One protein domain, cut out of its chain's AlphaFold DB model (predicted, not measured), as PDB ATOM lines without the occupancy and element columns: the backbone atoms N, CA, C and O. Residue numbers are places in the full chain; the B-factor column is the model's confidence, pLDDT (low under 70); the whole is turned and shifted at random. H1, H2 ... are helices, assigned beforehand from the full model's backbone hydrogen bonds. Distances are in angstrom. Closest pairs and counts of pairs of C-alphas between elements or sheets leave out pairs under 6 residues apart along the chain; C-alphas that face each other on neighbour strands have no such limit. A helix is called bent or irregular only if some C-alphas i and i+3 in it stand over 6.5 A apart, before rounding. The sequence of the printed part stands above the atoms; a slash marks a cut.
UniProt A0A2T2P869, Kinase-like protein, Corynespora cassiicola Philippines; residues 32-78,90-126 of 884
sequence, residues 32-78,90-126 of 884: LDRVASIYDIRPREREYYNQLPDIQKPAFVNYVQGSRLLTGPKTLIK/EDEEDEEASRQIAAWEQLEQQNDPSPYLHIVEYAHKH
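This is residues 32 to 78 and 90 to 126 of the 884 residues of the protein "Kinase-like protein" of Corynespora cassiicola Philippines (UniProt A0A2T2P869). What shape does the printed part make? H3 runs through the middle of a small helical body, with H5 packed across it and H1 meeting it at a steep angle. H2 and the long H4 lie side by side, running the same way. What is it made of? The printed part has 84 residues, 65 of them in five named helices in the order H1 to H5, with no named strand; its class is all helix, and the helix packing is mostly crossed. The whole is compact, with a radius of gyration of the C-alphas of 12.4 A and spans of 35 by 26 by 19 A.

What does H1 touch? H1, residues 32 to 39, touches the hub H3, residues 57 to 71, at residues 65 to 69 alone, at a steep tilt of 64 degrees; the closest C-alphas, of Tyr 39 and Gln 65, are 5.4 A apart. What of H2 and H4? H2, residues 43 to 51, touches H4, residues 90 to 110, at a shallow tilt of 28 degrees, with C-alphas 45 and 97 closest at 6.0 A. H3 and H4 only just touch, with 3 pairs of C-alphas within 8 A, closest at Val 64 and Gln 100, 6.6 A. And H5? H5, residues 114 to 125, is about perpendicular to H3 at 84 degrees and touches it, closest at C-alphas 66 and 123, 4.4 A. Are the backbones whole? Every O i to N i+4 pair is within hydrogen-bond range in H1, H3 and H4, against 4 of 5 in H2 and 6 of 8 in H5, which is irregular, with C-alphas 115 and 118 7.3 A apart.

Where does H1 begin? C-alpha 32 is at (15.592, -23.061, -21.685). How long are the longer helices? H3 measures 21.6 A and H4 30.5 A. Where does H5 end? C-alpha 125 is at (27.125, -24.947, -5.782).

Is there a cut? Residues 79 to 89 are not printed, and C-alphas 78 and 90 are 16.3 A apart. Where is confidence low? Residues 73 to 78 are under 70 in pLDDT.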
ATOM      1  N   LEU A  32      14.284 -23.544 -21.245       72.62
ATOM      2  CA  LEU A  32      15.592 -23.061 -21.685       72.62
ATOM      3  C   LEU A  32      15.750 -21.540 -21.571       72.62
ATOM      4  O   LEU A  32      16.848 -21.092 -21.254       72.62
ATOM      5  N   ASP A  33      14.680 -20.764 -21.743       74.62
ATOM      6  CA  ASP A  33      14.712 -19.301 -21.643       74.62
ATOM      7  C   ASP A  33      14.812 -18.854 -20.177       74.62
ATOM      8  O   ASP A  33      15.504 -17.888 -19.858       74.62
ATOM      9  N   ARG A  34      14.210 -19.619 -19.252       78.75
ATOM     10  CA  ARG A  34      14.372 -19.430 -17.798       78.75
ATOM     11  C   ARG A  34      15.785 -19.781 -17.323       78.75
ATOM     12  O   ARG A  34      16.295 -19.154 -16.401       78.75
ATOM     13  N   VAL A  35      16.434 -20.764 -17.949       79.81
ATOM     14  CA  VAL A  35      17.854 -21.058 -17.689       79.81
ATOM     15  C   VAL A  35      18.756 -20.018 -18.344       79.81
ATOM     16  O   VAL A  35      19.732 -19.607 -17.727       79.81
ATOM     17  N   ALA A  36      18.428 -19.530 -19.540       80.44
ATOM     18  CA  ALA A  36      19.179 -18.462 -20.192       80.44
ATOM     19  C   ALA A  36      19.145 -17.158 -19.375       80.44
ATOM     20  O   ALA A  36      20.202 -16.590 -19.113       80.44
ATOM     21  N   SER A  37      17.978 -16.724 -18.884       80.81
ATOM     22  CA  SER A  37      17.868 -15.500 -18.070       80.81
ATOM     23  C   SER A  37      18.565 -15.596 -16.706       80.81
ATOM     24  O   SER A  37      18.971 -14.575 -16.153       80.81
ATOM     25  N   ILE A  38      18.787 -16.807 -16.179       83.62
ATOM     26  CA  ILE A  38      19.634 -17.026 -14.997       83.62
ATOM     27  C   ILE A  38      21.119 -17.066 -15.386       83.62
ATOM     28  O   ILE A  38      21.916 -16.307 -14.832       83.62
ATOM     29  N   TYR A  39      21.511 -17.927 -16.329       86.12
ATOM     30  CA  TYR A  39      22.911 -18.316 -16.529       86.12
ATOM     31  C   TYR A  39      23.651 -17.600 -17.664       86.12
ATOM     32  O   TYR A  39      24.885 -17.589 -17.650       86.12
ATOM     33  N   ASP A  40      22.965 -16.995 -18.635       88.12
ATOM     34  CA  ASP A  40      23.614 -16.269 -19.728       88.12
ATOM     35  C   ASP A  40      23.736 -14.766 -19.444       88.12
ATOM     36  O   ASP A  40      22.866 -14.120 -18.861       88.12
ATOM     37  N   ILE A  41      24.867 -14.204 -19.870       89.00
ATOM     38  CA  ILE A  41      25.229 -12.799 -19.659       89.00
ATOM     39  C   ILE A  41      24.364 -11.912 -20.575       89.00
ATOM     40  O   ILE A  41      24.433 -12.070 -21.804       89.00
ATOM     41  N   ARG A  42      23.589 -10.979 -20.003       89.88
ATOM     42  CA  ARG A  42      22.737 -10.015 -20.735       89.88
ATOM     43  C   ARG A  42      23.581  -9.085 -21.624       89.88
ATOM     44  O   ARG A  42      24.788  -8.979 -21.399       89.88
ATOM     45  N   PRO A  43      23.002  -8.389 -22.624       90.00
ATOM     46  CA  PRO A  43      23.762  -7.520 -23.531       90.00
ATOM     47  C   PRO A  43      24.667  -6.509 -22.808       90.00
ATOM     48  O   PRO A  43      25.873  -6.485 -23.050       90.00
ATOM     49  N   ARG A  44      24.131  -5.762 -21.838       89.62
ATOM     50  CA  ARG A  44      24.864  -4.736 -21.078       89.62
ATOM     51  C   ARG A  44      25.917  -5.294 -20.118       89.62
ATOM     52  O   ARG A  44      27.038  -4.794 -20.053       89.62
ATOM     53  N   GLU A  45      25.612  -6.399 -19.442       93.38
ATOM     54  CA  GLU A  45      26.606  -7.160 -18.666       93.38
ATOM     55  C   GLU A  45      27.731  -7.699 -19.555       93.38
ATOM     56  O   GLU A  45      28.863  -7.827 -19.101       93.38
ATOM     57  N   ARG A  46      27.441  -8.019 -20.821       92.00
ATOM     58  CA  ARG A  46      28.411  -8.538 -21.790       92.00
ATOM     59  C   ARG A  46      29.321  -7.435 -22.322       92.00
ATOM     60  O   ARG A  46      30.515  -7.673 -22.484       92.00
ATOM     61  N   GLU A  47      28.794  -6.231 -22.531       91.31
ATOM     62  CA  GLU A  47      29.603  -5.037 -22.800       91.31
ATOM     63  C   GLU A  47      30.568  -4.743 -21.646       91.31
ATOM     64  O   GLU A  47      31.749  -4.487 -21.890       91.31
ATOM     65  N   TYR A  48      30.110  -4.847 -20.395       95.69
ATOM     66  CA  TYR A  48      30.960  -4.691 -19.211       95.69
ATOM     67  C   TYR A  48      31.981  -5.835 -19.061       95.69
ATOM     68  O   TYR A  48      33.182  -5.593 -18.947       95.69
ATOM     69  N   TYR A  49      31.542  -7.091 -19.180       94.44
ATOM     70  CA  TYR A  49      32.396  -8.286 -19.176       94.44
ATOM     71  C   TYR A  49      33.538  -8.182 -20.194       94.44
ATOM     72  O   TYR A  49      34.668  -8.545 -19.881       94.44
ATOM     73  N   ASN A  50      33.276  -7.657 -21.395       90.56
ATOM     74  CA  ASN A  50      34.298  -7.472 -22.428       90.56
ATOM     75  C   ASN A  50      35.372  -6.432 -22.049       90.56
ATOM     76  O   ASN A  50      36.491  -6.521 -22.556       90.56
ATOM     77  N   GLN A  51      35.058  -5.484 -21.159       95.44
ATOM     78  CA  GLN A  51      35.993  -4.477 -20.638       95.44
ATOM     79  C   GLN A  51      36.824  -4.996 -19.452       95.44
ATOM     80  O   GLN A  51      37.935  -4.512 -19.234       95.44
ATOM     81  N   LEU A  52      36.332  -6.000 -18.713       91.62
ATOM     82  CA  LEU A  52      37.055  -6.592 -17.584       91.62
ATOM     83  C   LEU A  52      38.352  -7.306 -18.023       91.62
ATOM     84  O   LEU A  52      38.353  -8.043 -19.017       91.62
ATOM     85  N   PRO A  53      39.444  -7.202 -17.244       93.50
ATOM     86  CA  PRO A  53      40.597  -8.092 -17.356       93.50
ATOM     87  C   PRO A  53      40.213  -9.579 -17.280       93.50
ATOM     88  O   PRO A  53      39.321  -9.979 -16.530       93.50
ATOM     89  N   ASP A  54      40.927 -10.429 -18.026       86.44
ATOM     90  CA  ASP A  54      40.586 -11.857 -18.175       86.44
ATOM     91  C   ASP A  54      40.583 -12.651 -16.857       86.44
ATOM     92  O   ASP A  54      39.912 -13.676 -16.758       86.44
ATOM     93  N   ILE A  55      41.282 -12.162 -15.827       91.19
ATOM     94  CA  ILE A  55      41.296 -12.752 -14.481       91.19
ATOM     95  C   ILE A  55      40.014 -12.461 -13.674       91.19
ATOM     96  O   ILE A  55      39.634 -13.269 -12.830       91.19
ATOM     97  N   GLN A  56      39.319 -11.351 -13.950       88.44
ATOM     98  CA  GLN A  56      38.061 -10.964 -13.290       88.44
ATOM     99  C   GLN A  56      36.828 -11.532 -14.003       88.44
ATOM    100  O   GLN A  56      35.837 -11.855 -13.346       88.44
ATOM    101  N   LYS A  57      36.906 -11.732 -15.329       91.44
ATOM    102  CA  LYS A  57      35.819 -12.280 -16.164       91.44
ATOM    103  C   LYS A  57      35.099 -13.506 -15.552       91.44
ATOM    104  O   LYS A  57      33.868 -13.483 -15.520       91.44
ATOM    105  N   PRO A  58      35.774 -14.555 -15.027       89.38
ATOM    106  CA  PRO A  58      35.084 -15.699 -14.419       89.38
ATOM    107  C   PRO A  58      34.373 -15.356 -13.104       89.38
ATOM    108  O   PRO A  58      33.325 -15.924 -12.806       89.38
ATOM    109  N   ALA A  59      34.928 -14.443 -12.305       89.62
ATOM    110  CA  ALA A  59      34.359 -14.067 -11.015       89.62
ATOM    111  C   ALA A  59      33.095 -13.205 -11.188       89.62
ATOM    112  O   ALA A  59      32.087 -13.490 -10.544       89.62
ATOM    113  N   PHE A  60      33.106 -12.258 -12.135       93.31
ATOM    114  CA  PHE A  60      31.925 -11.470 -12.510       93.31
ATOM    115  C   PHE A  60      30.767 -12.351 -13.007       93.31
ATOM    116  O   PHE A  60      29.627 -12.169 -12.590       93.31
ATOM    117  N   VAL A  61      31.050 -13.363 -13.841       91.69
ATOM    118  CA  VAL A  61      30.013 -14.296 -14.325       91.69
ATOM    119  C   VAL A  61      29.388 -15.086 -13.175       91.69
ATOM    120  O   VAL A  61      28.165 -15.114 -13.061       91.69
ATOM    121  N   ASN A  62      30.198 -15.667 -12.285       90.19
ATOM    122  CA  ASN A  62      29.671 -16.382 -11.116       90.19
ATOM    123  C   ASN A  62      28.900 -15.449 -10.163       90.19
ATOM    124  O   ASN A  62      27.924 -15.872  -9.548       90.19
ATOM    125  N   TYR A  63      29.297 -14.179 -10.054       93.50
ATOM    126  CA  TYR A  63      28.576 -13.174  -9.274       93.50
ATOM    127  C   TYR A  63      27.181 -12.873  -9.849       93.50
ATOM    128  O   TYR A  63      26.194 -12.973  -9.119       93.50
ATOM    129  N   VAL A  64      27.084 -12.574 -11.150       93.19
ATOM    130  CA  VAL A  64      25.812 -12.328 -11.861       93.19
ATOM    131  C   VAL A  64      24.882 -13.541 -11.743       93.19
ATOM    132  O   VAL A  64      23.733 -13.416 -11.316       93.19
ATOM    133  N   GLN A  65      25.399 -14.738 -12.032       91.69
ATOM    134  CA  GLN A  65      24.646 -15.990 -11.926       91.69
ATOM    135  C   GLN A  65      24.156 -16.233 -10.492       91.69
ATOM    136  O   GLN A  65      22.969 -16.468 -10.273       91.69
ATOM    137  N   GLY A  66      25.039 -16.111  -9.498       90.69
ATOM    138  CA  GLY A  66      24.698 -16.298  -8.088       90.69
ATOM    139  C   GLY A  66      23.671 -15.283  -7.581       90.69
ATOM    140  O   GLY A  66      22.793 -15.641  -6.800       90.69
ATOM    141  N   SER A  67      23.738 -14.031  -8.046       90.25
ATOM    142  CA  SER A  67      22.795 -12.968  -7.676       90.25
ATOM    143  C   SER A  67      21.371 -13.299  -8.139       90.25
ATOM    144  O   SER A  67      20.418 -13.229  -7.357       90.25
ATOM    145  N   ARG A  68      21.238 -13.782  -9.379       91.19
ATOM    146  CA  ARG A  68      19.968 -14.248  -9.963       91.19
ATOM    147  C   ARG A  68      19.463 -15.532  -9.308       91.19
ATOM    148  O   ARG A  68      18.267 -15.671  -9.079       91.19
ATOM    149  N   LEU A  69      20.362 -16.450  -8.958       85.94
ATOM    150  CA  LEU A  69      20.029 -17.689  -8.249       85.94
ATOM    151  C   LEU A  69      19.544 -17.439  -6.808       85.94
ATOM    152  O   LEU A  69      18.661 -18.154  -6.336       85.94
ATOM    153  N   LEU A  70      20.083 -16.428  -6.116       86.50
ATOM    154  CA  LEU A  70      19.682 -16.059  -4.749       86.50
ATOM    155  C   LEU A  70      18.409 -15.204  -4.688       86.50
ATOM    156  O   LEU A  70      17.625 -15.339  -3.750       86.50
ATOM    157  N   THR A  71      18.186 -14.328  -5.669       82.81
ATOM    158  CA  THR A  71      16.928 -13.563  -5.791       82.81
ATOM    159  C   THR A  71      15.792 -14.424  -6.363       82.81
ATOM    160  O   THR A  71      14.642 -14.311  -5.933       82.81
ATOM    161  N   GLY A  72      16.133 -15.345  -7.269       71.81
ATOM    162  CA  GLY A  72      15.235 -16.285  -7.930       71.81
ATOM    163  C   GLY A  72      14.294 -15.621  -8.947       71.81
ATOM    164  O   GLY A  72      14.090 -14.408  -8.928       71.81
ATOM    165  N   PRO A  73      13.606 -16.400  -9.802       60.16
ATOM    166  CA  PRO A  73      12.687 -15.862 -10.818       60.16
ATOM    167  C   PRO A  73      11.426 -15.177 -10.242       60.16
ATOM    168  O   PRO A  73      10.553 -14.735 -10.988       60.16
ATOM    169  N   LYS A  74      11.296 -15.089  -8.911       51.75
ATOM    170  CA  LYS A  74      10.117 -14.562  -8.204       51.75
ATOM    171  C   LYS A  74      10.035 -13.030  -8.186       51.75
ATOM    172  O   LYS A  74       8.982 -12.521  -7.812       51.75
ATOM    173  N   THR A  75      11.090 -12.314  -8.572       48.94
ATOM    174  CA  THR A  75      11.061 -10.856  -8.799       48.94
ATOM    175  C   THR A  75      10.602 -10.493 -10.211       48.94
ATOM    176  O   THR A  75       9.828  -9.558 -10.350       48.94
ATOM    177  N   LEU A  76      11.007 -11.259 -11.232       47.91
ATOM    178  CA  LEU A  76      10.679 -10.987 -12.642       47.91
ATOM    179  C   LEU A  76       9.255 -11.415 -13.037       47.91
ATOM    180  O   LEU A  76       8.595 -10.730 -13.807       47.91
ATOM    181  N   ILE A  77       8.750 -12.539 -12.515       46.81
ATOM    182  CA  ILE A  77       7.446 -13.079 -12.955       46.81
ATOM    183  C   ILE A  77       6.262 -12.416 -12.221       46.81
ATOM    184  O   ILE A  77       5.177 -12.291 -12.781       46.81
ATOM    185  N   LYS A  78       6.449 -11.937 -10.983       43.34
ATOM    186  CA  LYS A  78       5.345 -11.480 -10.113       43.34
ATOM    187  C   LYS A  78       4.630 -10.187 -10.529       43.34
ATOM    188  O   LYS A  78       3.616  -9.870  -9.915       43.34
ATOM    189  N   GLU A  90      12.453  -4.630 -21.819       72.06
ATOM    190  CA  GLU A  90      13.880  -4.353 -22.024       72.06
ATOM    191  C   GLU A  90      14.455  -3.380 -20.971       72.06
ATOM    192  O   GLU A  90      15.583  -3.590 -20.523       72.06
ATOM    193  N   ASP A  91      13.696  -2.375 -20.510       80.19
ATOM    194  CA  ASP A  91      14.175  -1.388 -19.524       80.19
ATOM    195  C   ASP A  91      14.433  -2.037 -18.145       80.19
ATOM    196  O   ASP A  91      15.448  -1.751 -17.504       80.19
ATOM    197  N   GLU A  92      13.561  -2.946 -17.680       82.94
ATOM    198  CA  GLU A  92      13.738  -3.622 -16.379       82.94
ATOM    199  C   GLU A  92      14.923  -4.608 -16.384       82.94
ATOM    200  O   GLU A  92      15.677  -4.688 -15.403       82.94
ATOM    201  N   GLU A  93      15.131  -5.340 -17.487       82.25
ATOM    202  CA  GLU A  93      16.293  -6.222 -17.664       82.25
ATOM    203  C   GLU A  93      17.613  -5.433 -17.597       82.25
ATOM    204  O   GLU A  93      18.585  -5.889 -16.975       82.25
ATOM    205  N   ASP A  94      17.637  -4.245 -18.208       84.88
ATOM    206  CA  ASP A  94      18.821  -3.398 -18.335       84.88
ATOM    207  C   ASP A  94      19.088  -2.551 -17.071       84.88
ATOM    208  O   ASP A  94      20.249  -2.310 -16.712       84.88
ATOM    209  N   GLU A  95      18.050  -2.178 -16.308       89.75
ATOM    210  CA  GLU A  95      18.190  -1.640 -14.946       89.75
ATOM    211  C   GLU A  95      18.740  -2.683 -13.962       89.75
ATOM    212  O   GLU A  95      19.616  -2.368 -13.153       89.75
ATOM    213  N   GLU A  96      18.267  -3.931 -14.011       89.00
ATOM    214  CA  GLU A  96      18.794  -5.014 -13.171       89.00
ATOM    215  C   GLU A  96      20.255  -5.331 -13.527       89.00
ATOM    216  O   GLU A  96      21.105  -5.375 -12.634       89.00
ATOM    217  N   ALA A  97      20.580  -5.426 -14.822       90.00
ATOM    218  CA  ALA A  97      21.960  -5.538 -15.298       90.00
ATOM    219  C   ALA A  97      22.836  -4.377 -14.786       90.00
ATOM    220  O   ALA A  97      23.939  -4.595 -14.280       90.00
ATOM    221  N   SER A  98      22.329  -3.140 -14.843       93.19
ATOM    222  CA  SER A  98      23.019  -1.953 -14.315       93.19
ATOM    223  C   SER A  98      23.277  -2.037 -12.813       93.19
ATOM    224  O   SER A  98      24.361  -1.674 -12.356       93.19
ATOM    225  N   ARG A  99      22.302  -2.519 -12.033       93.44
ATOM    226  CA  ARG A  99      22.431  -2.678 -10.578       93.44
ATOM    227  C   ARG A  99      23.455  -3.759 -10.217       93.44
ATOM    228  O   ARG A  99      24.226  -3.552  -9.282       93.44
ATOM    229  N   GLN A 100      23.530  -4.849 -10.983       93.56
ATOM    230  CA  GLN A 100      24.537  -5.902 -10.794       93.56
ATOM    231  C   GLN A 100      25.950  -5.431 -11.186       93.56
ATOM    232  O   GLN A 100      26.893  -5.654 -10.427       93.56
ATOM    233  N   ILE A 101      26.105  -4.694 -12.294       95.12
ATOM    234  CA  ILE A 101      27.386  -4.071 -12.680       95.12
ATOM    235  C   ILE A 101      27.856  -3.071 -11.610       95.12
ATOM    236  O   ILE A 101      28.976  -3.182 -11.120       95.12
ATOM    237  N   ALA A 102      26.999  -2.139 -11.182       94.56
ATOM    238  CA  ALA A 102      27.371  -1.107 -10.209       94.56
ATOM    239  C   ALA A 102      27.709  -1.672  -8.814       94.56
ATOM    240  O   ALA A 102      28.502  -1.079  -8.076       94.56
ATOM    241  N   ALA A 103      27.122  -2.811  -8.435       92.19
ATOM    242  CA  ALA A 103      27.481  -3.530  -7.214       92.19
ATOM    243  C   ALA A 103      28.829  -4.267  -7.348       92.19
ATOM    244  O   ALA A 103      29.600  -4.302  -6.388       92.19
ATOM    245  N   TRP A 104      29.157  -4.784  -8.537       93.25
ATOM    246  CA  TRP A 104      30.480  -5.341  -8.831       93.25
ATOM    247  C   TRP A 104      31.578  -4.263  -8.853       93.25
ATOM    248  O   TRP A 104      32.614  -4.429  -8.214       93.25
ATOM    249  N   GLU A 105      31.342  -3.110  -9.485       93.44
ATOM    250  CA  GLU A 105      32.290  -1.982  -9.484       93.44
ATOM    251  C   GLU A 105      32.624  -1.491  -8.064       93.44
ATOM    252  O   GLU A 105      33.764  -1.121  -7.779       93.44
ATOM    253  N   GLN A 106      31.650  -1.519  -7.148       91.31
ATOM    254  CA  GLN A 106      31.872  -1.183  -5.740       91.31
ATOM    255  C   GLN A 106      32.761  -2.203  -5.014       91.31
ATOM    256  O   GLN A 106      33.499  -1.807  -4.111       91.31
ATOM    257  N   LEU A 107      32.743  -3.482  -5.410       85.06
ATOM    258  CA  LEU A 107      33.646  -4.500  -4.863       85.06
ATOM    259  C   LEU A 107      35.086  -4.286  -5.316       85.06
ATOM    260  O   LEU A 107      35.996  -4.326  -4.490       85.06
ATOM    261  N   GLU A 108      35.295  -4.001  -6.601       88.50
ATOM    262  CA  GLU A 108      36.634  -3.722  -7.132       88.50
ATOM    263  C   GLU A 108      37.251  -2.466  -6.495       88.50
ATOM    264  O   GLU A 108      38.445  -2.438  -6.205       88.50
ATOM    265  N   GLN A 109      36.429  -1.455  -6.189       90.69
ATOM    266  CA  GLN A 109      36.852  -0.253  -5.461       90.69
ATOM    267  C   GLN A 109      37.164  -0.507  -3.976       90.69
ATOM    268  O   GLN A 109      38.034   0.160  -3.415       90.69
ATOM    269  N   GLN A 110      36.465  -1.444  -3.326       88.38
ATOM    270  CA  GLN A 110      36.697  -1.802  -1.920       88.38
ATOM    271  C   GLN A 110      37.858  -2.791  -1.743       88.38
ATOM    272  O   GLN A 110      38.478  -2.812  -0.680       88.38
ATOM    273  N   ASN A 111      38.171  -3.581  -2.777       85.06
ATOM    274  CA  ASN A 111      39.206  -4.619  -2.779       85.06
ATOM    275  C   ASN A 111      39.023  -5.681  -1.664       85.06
ATOM    276  O   ASN A 111      39.986  -6.317  -1.234       85.06
ATOM    277  N   ASP A 112      37.778  -5.882  -1.215       80.06
ATOM    278  CA  ASP A 112      37.357  -6.937  -0.288       80.06
ATOM    279  C   ASP A 112      36.219  -7.768  -0.921       80.06
ATOM    280  O   ASP A 112      35.097  -7.273  -1.047       80.06
ATOM    281  N   PRO A 113      36.464  -9.030  -1.323       77.38
ATOM    282  CA  PRO A 113      35.432  -9.900  -1.883       77.38
ATOM    283  C   PRO A 113      34.506 -10.518  -0.818       77.38
ATOM    284  O   PRO A 113      33.494 -11.124  -1.176       77.38
ATOM    285  N   SER A 114      34.829 -10.392   0.478       80.06
ATOM    286  CA  SER A 114      34.120 -11.041   1.590       80.06
ATOM    287  C   SER A 114      32.590 -10.873   1.559       80.06
ATOM    288  O   SER A 114      31.894 -11.887   1.689       80.06
ATOM    289  N   PRO A 115      32.013  -9.675   1.300       78.50
ATOM    290  CA  PRO A 115      30.563  -9.494   1.394       78.50
ATOM    291  C   PRO A 115      29.766 -10.294   0.351       78.50
ATOM    292  O   PRO A 115      28.596 -10.588   0.587       78.50
ATOM    293  N   TYR A 116      30.383 -10.696  -0.767       81.44
ATOM    294  CA  TYR A 116      29.716 -11.395  -1.876       81.44
ATOM    295  C   TYR A 116      30.374 -12.728  -2.263       81.44
ATOM    296  O   TYR A 116      29.895 -13.400  -3.177       81.44
ATOM    297  N   LEU A 117      31.400 -13.176  -1.530       86.38
ATOM    298  CA  LEU A 117      31.964 -14.524  -1.672       86.38
ATOM    299  C   LEU A 117      30.870 -15.599  -1.561       86.38
ATOM    300  O   LEU A 117      30.851 -16.540  -2.346       86.38
ATOM    301  N   HIS A 118      29.892 -15.395  -0.671       88.81
ATOM    302  CA  HIS A 118      28.736 -16.280  -0.519       88.81
ATOM    303  C   HIS A 118      27.848 -16.370  -1.780       88.81
ATOM    304  O   HIS A 118      27.237 -17.411  -2.006       88.81
ATOM    305  N   ILE A 119      27.797 -15.322  -2.615       90.19
ATOM    306  CA  ILE A 119      27.059 -15.311  -3.891       90.19
ATOM    307  C   ILE A 119      27.814 -16.125  -4.946       90.19
ATOM    308  O   ILE A 119      27.229 -16.984  -5.604       90.19
ATOM    309  N   VAL A 120      29.128 -15.907  -5.060       88.00
ATOM    310  CA  VAL A 120      30.007 -16.663  -5.969       88.00
ATOM    311  C   VAL A 120      30.028 -18.149  -5.592       88.00
ATOM    312  O   VAL A 120      29.876 -19.008  -6.456       88.00
ATOM    313  N   GLU A 121      30.115 -18.465  -4.297       88.88
ATOM    314  CA  GLU A 121      29.966 -19.830  -3.787       88.88
ATOM    315  C   GLU A 121      28.589 -20.437  -4.087       88.88
ATOM    316  O   GLU A 121      28.496 -21.645  -4.301       88.88
ATOM    317  N   TYR A 122      27.513 -19.641  -4.077       87.94
ATOM    318  CA  TYR A 122      26.174 -20.138  -4.399       87.94
ATOM    319  C   TYR A 122      26.069 -20.528  -5.877       87.94
ATOM    320  O   TYR A 122      25.529 -21.591  -6.172       87.94
ATOM    321  N   ALA A 123      26.665 -19.749  -6.786       86.56
ATOM    322  CA  ALA A 123      26.798 -20.125  -8.197       86.56
ATOM    323  C   ALA A 123      27.680 -21.372  -8.394       86.56
ATOM    324  O   ALA A 123      27.335 -22.254  -9.171       86.56
ATOM    325  N   HIS A 124      28.784 -21.511  -7.650       84.38
ATOM    326  CA  HIS A 124      29.628 -22.719  -7.718       84.38
ATOM    327  C   HIS A 124      28.913 -23.983  -7.221       84.38
ATOM    328  O   HIS A 124      29.206 -25.076  -7.699       84.38
ATOM    329  N   LYS A 125      27.969 -23.845  -6.282       85.38
ATOM    330  CA  LYS A 125      27.125 -24.947  -5.782       85.38
ATOM    331  C   LYS A 125      25.960 -25.278  -6.728       85.38
ATOM    332  O   LYS A 125      25.490 -26.411  -6.716       85.38
ATOM    333  N   HIS A 126      25.551 -24.330  -7.572       86.06
ATOM    334  CA  HIS A 126      24.472 -24.465  -8.557       86.06
ATOM    335  C   HIS A 126      24.982 -24.051  -9.954       86.06
ATOM    336  O   HIS A 126      24.636 -22.973 -10.440       86.06
TER     337      HIS A 126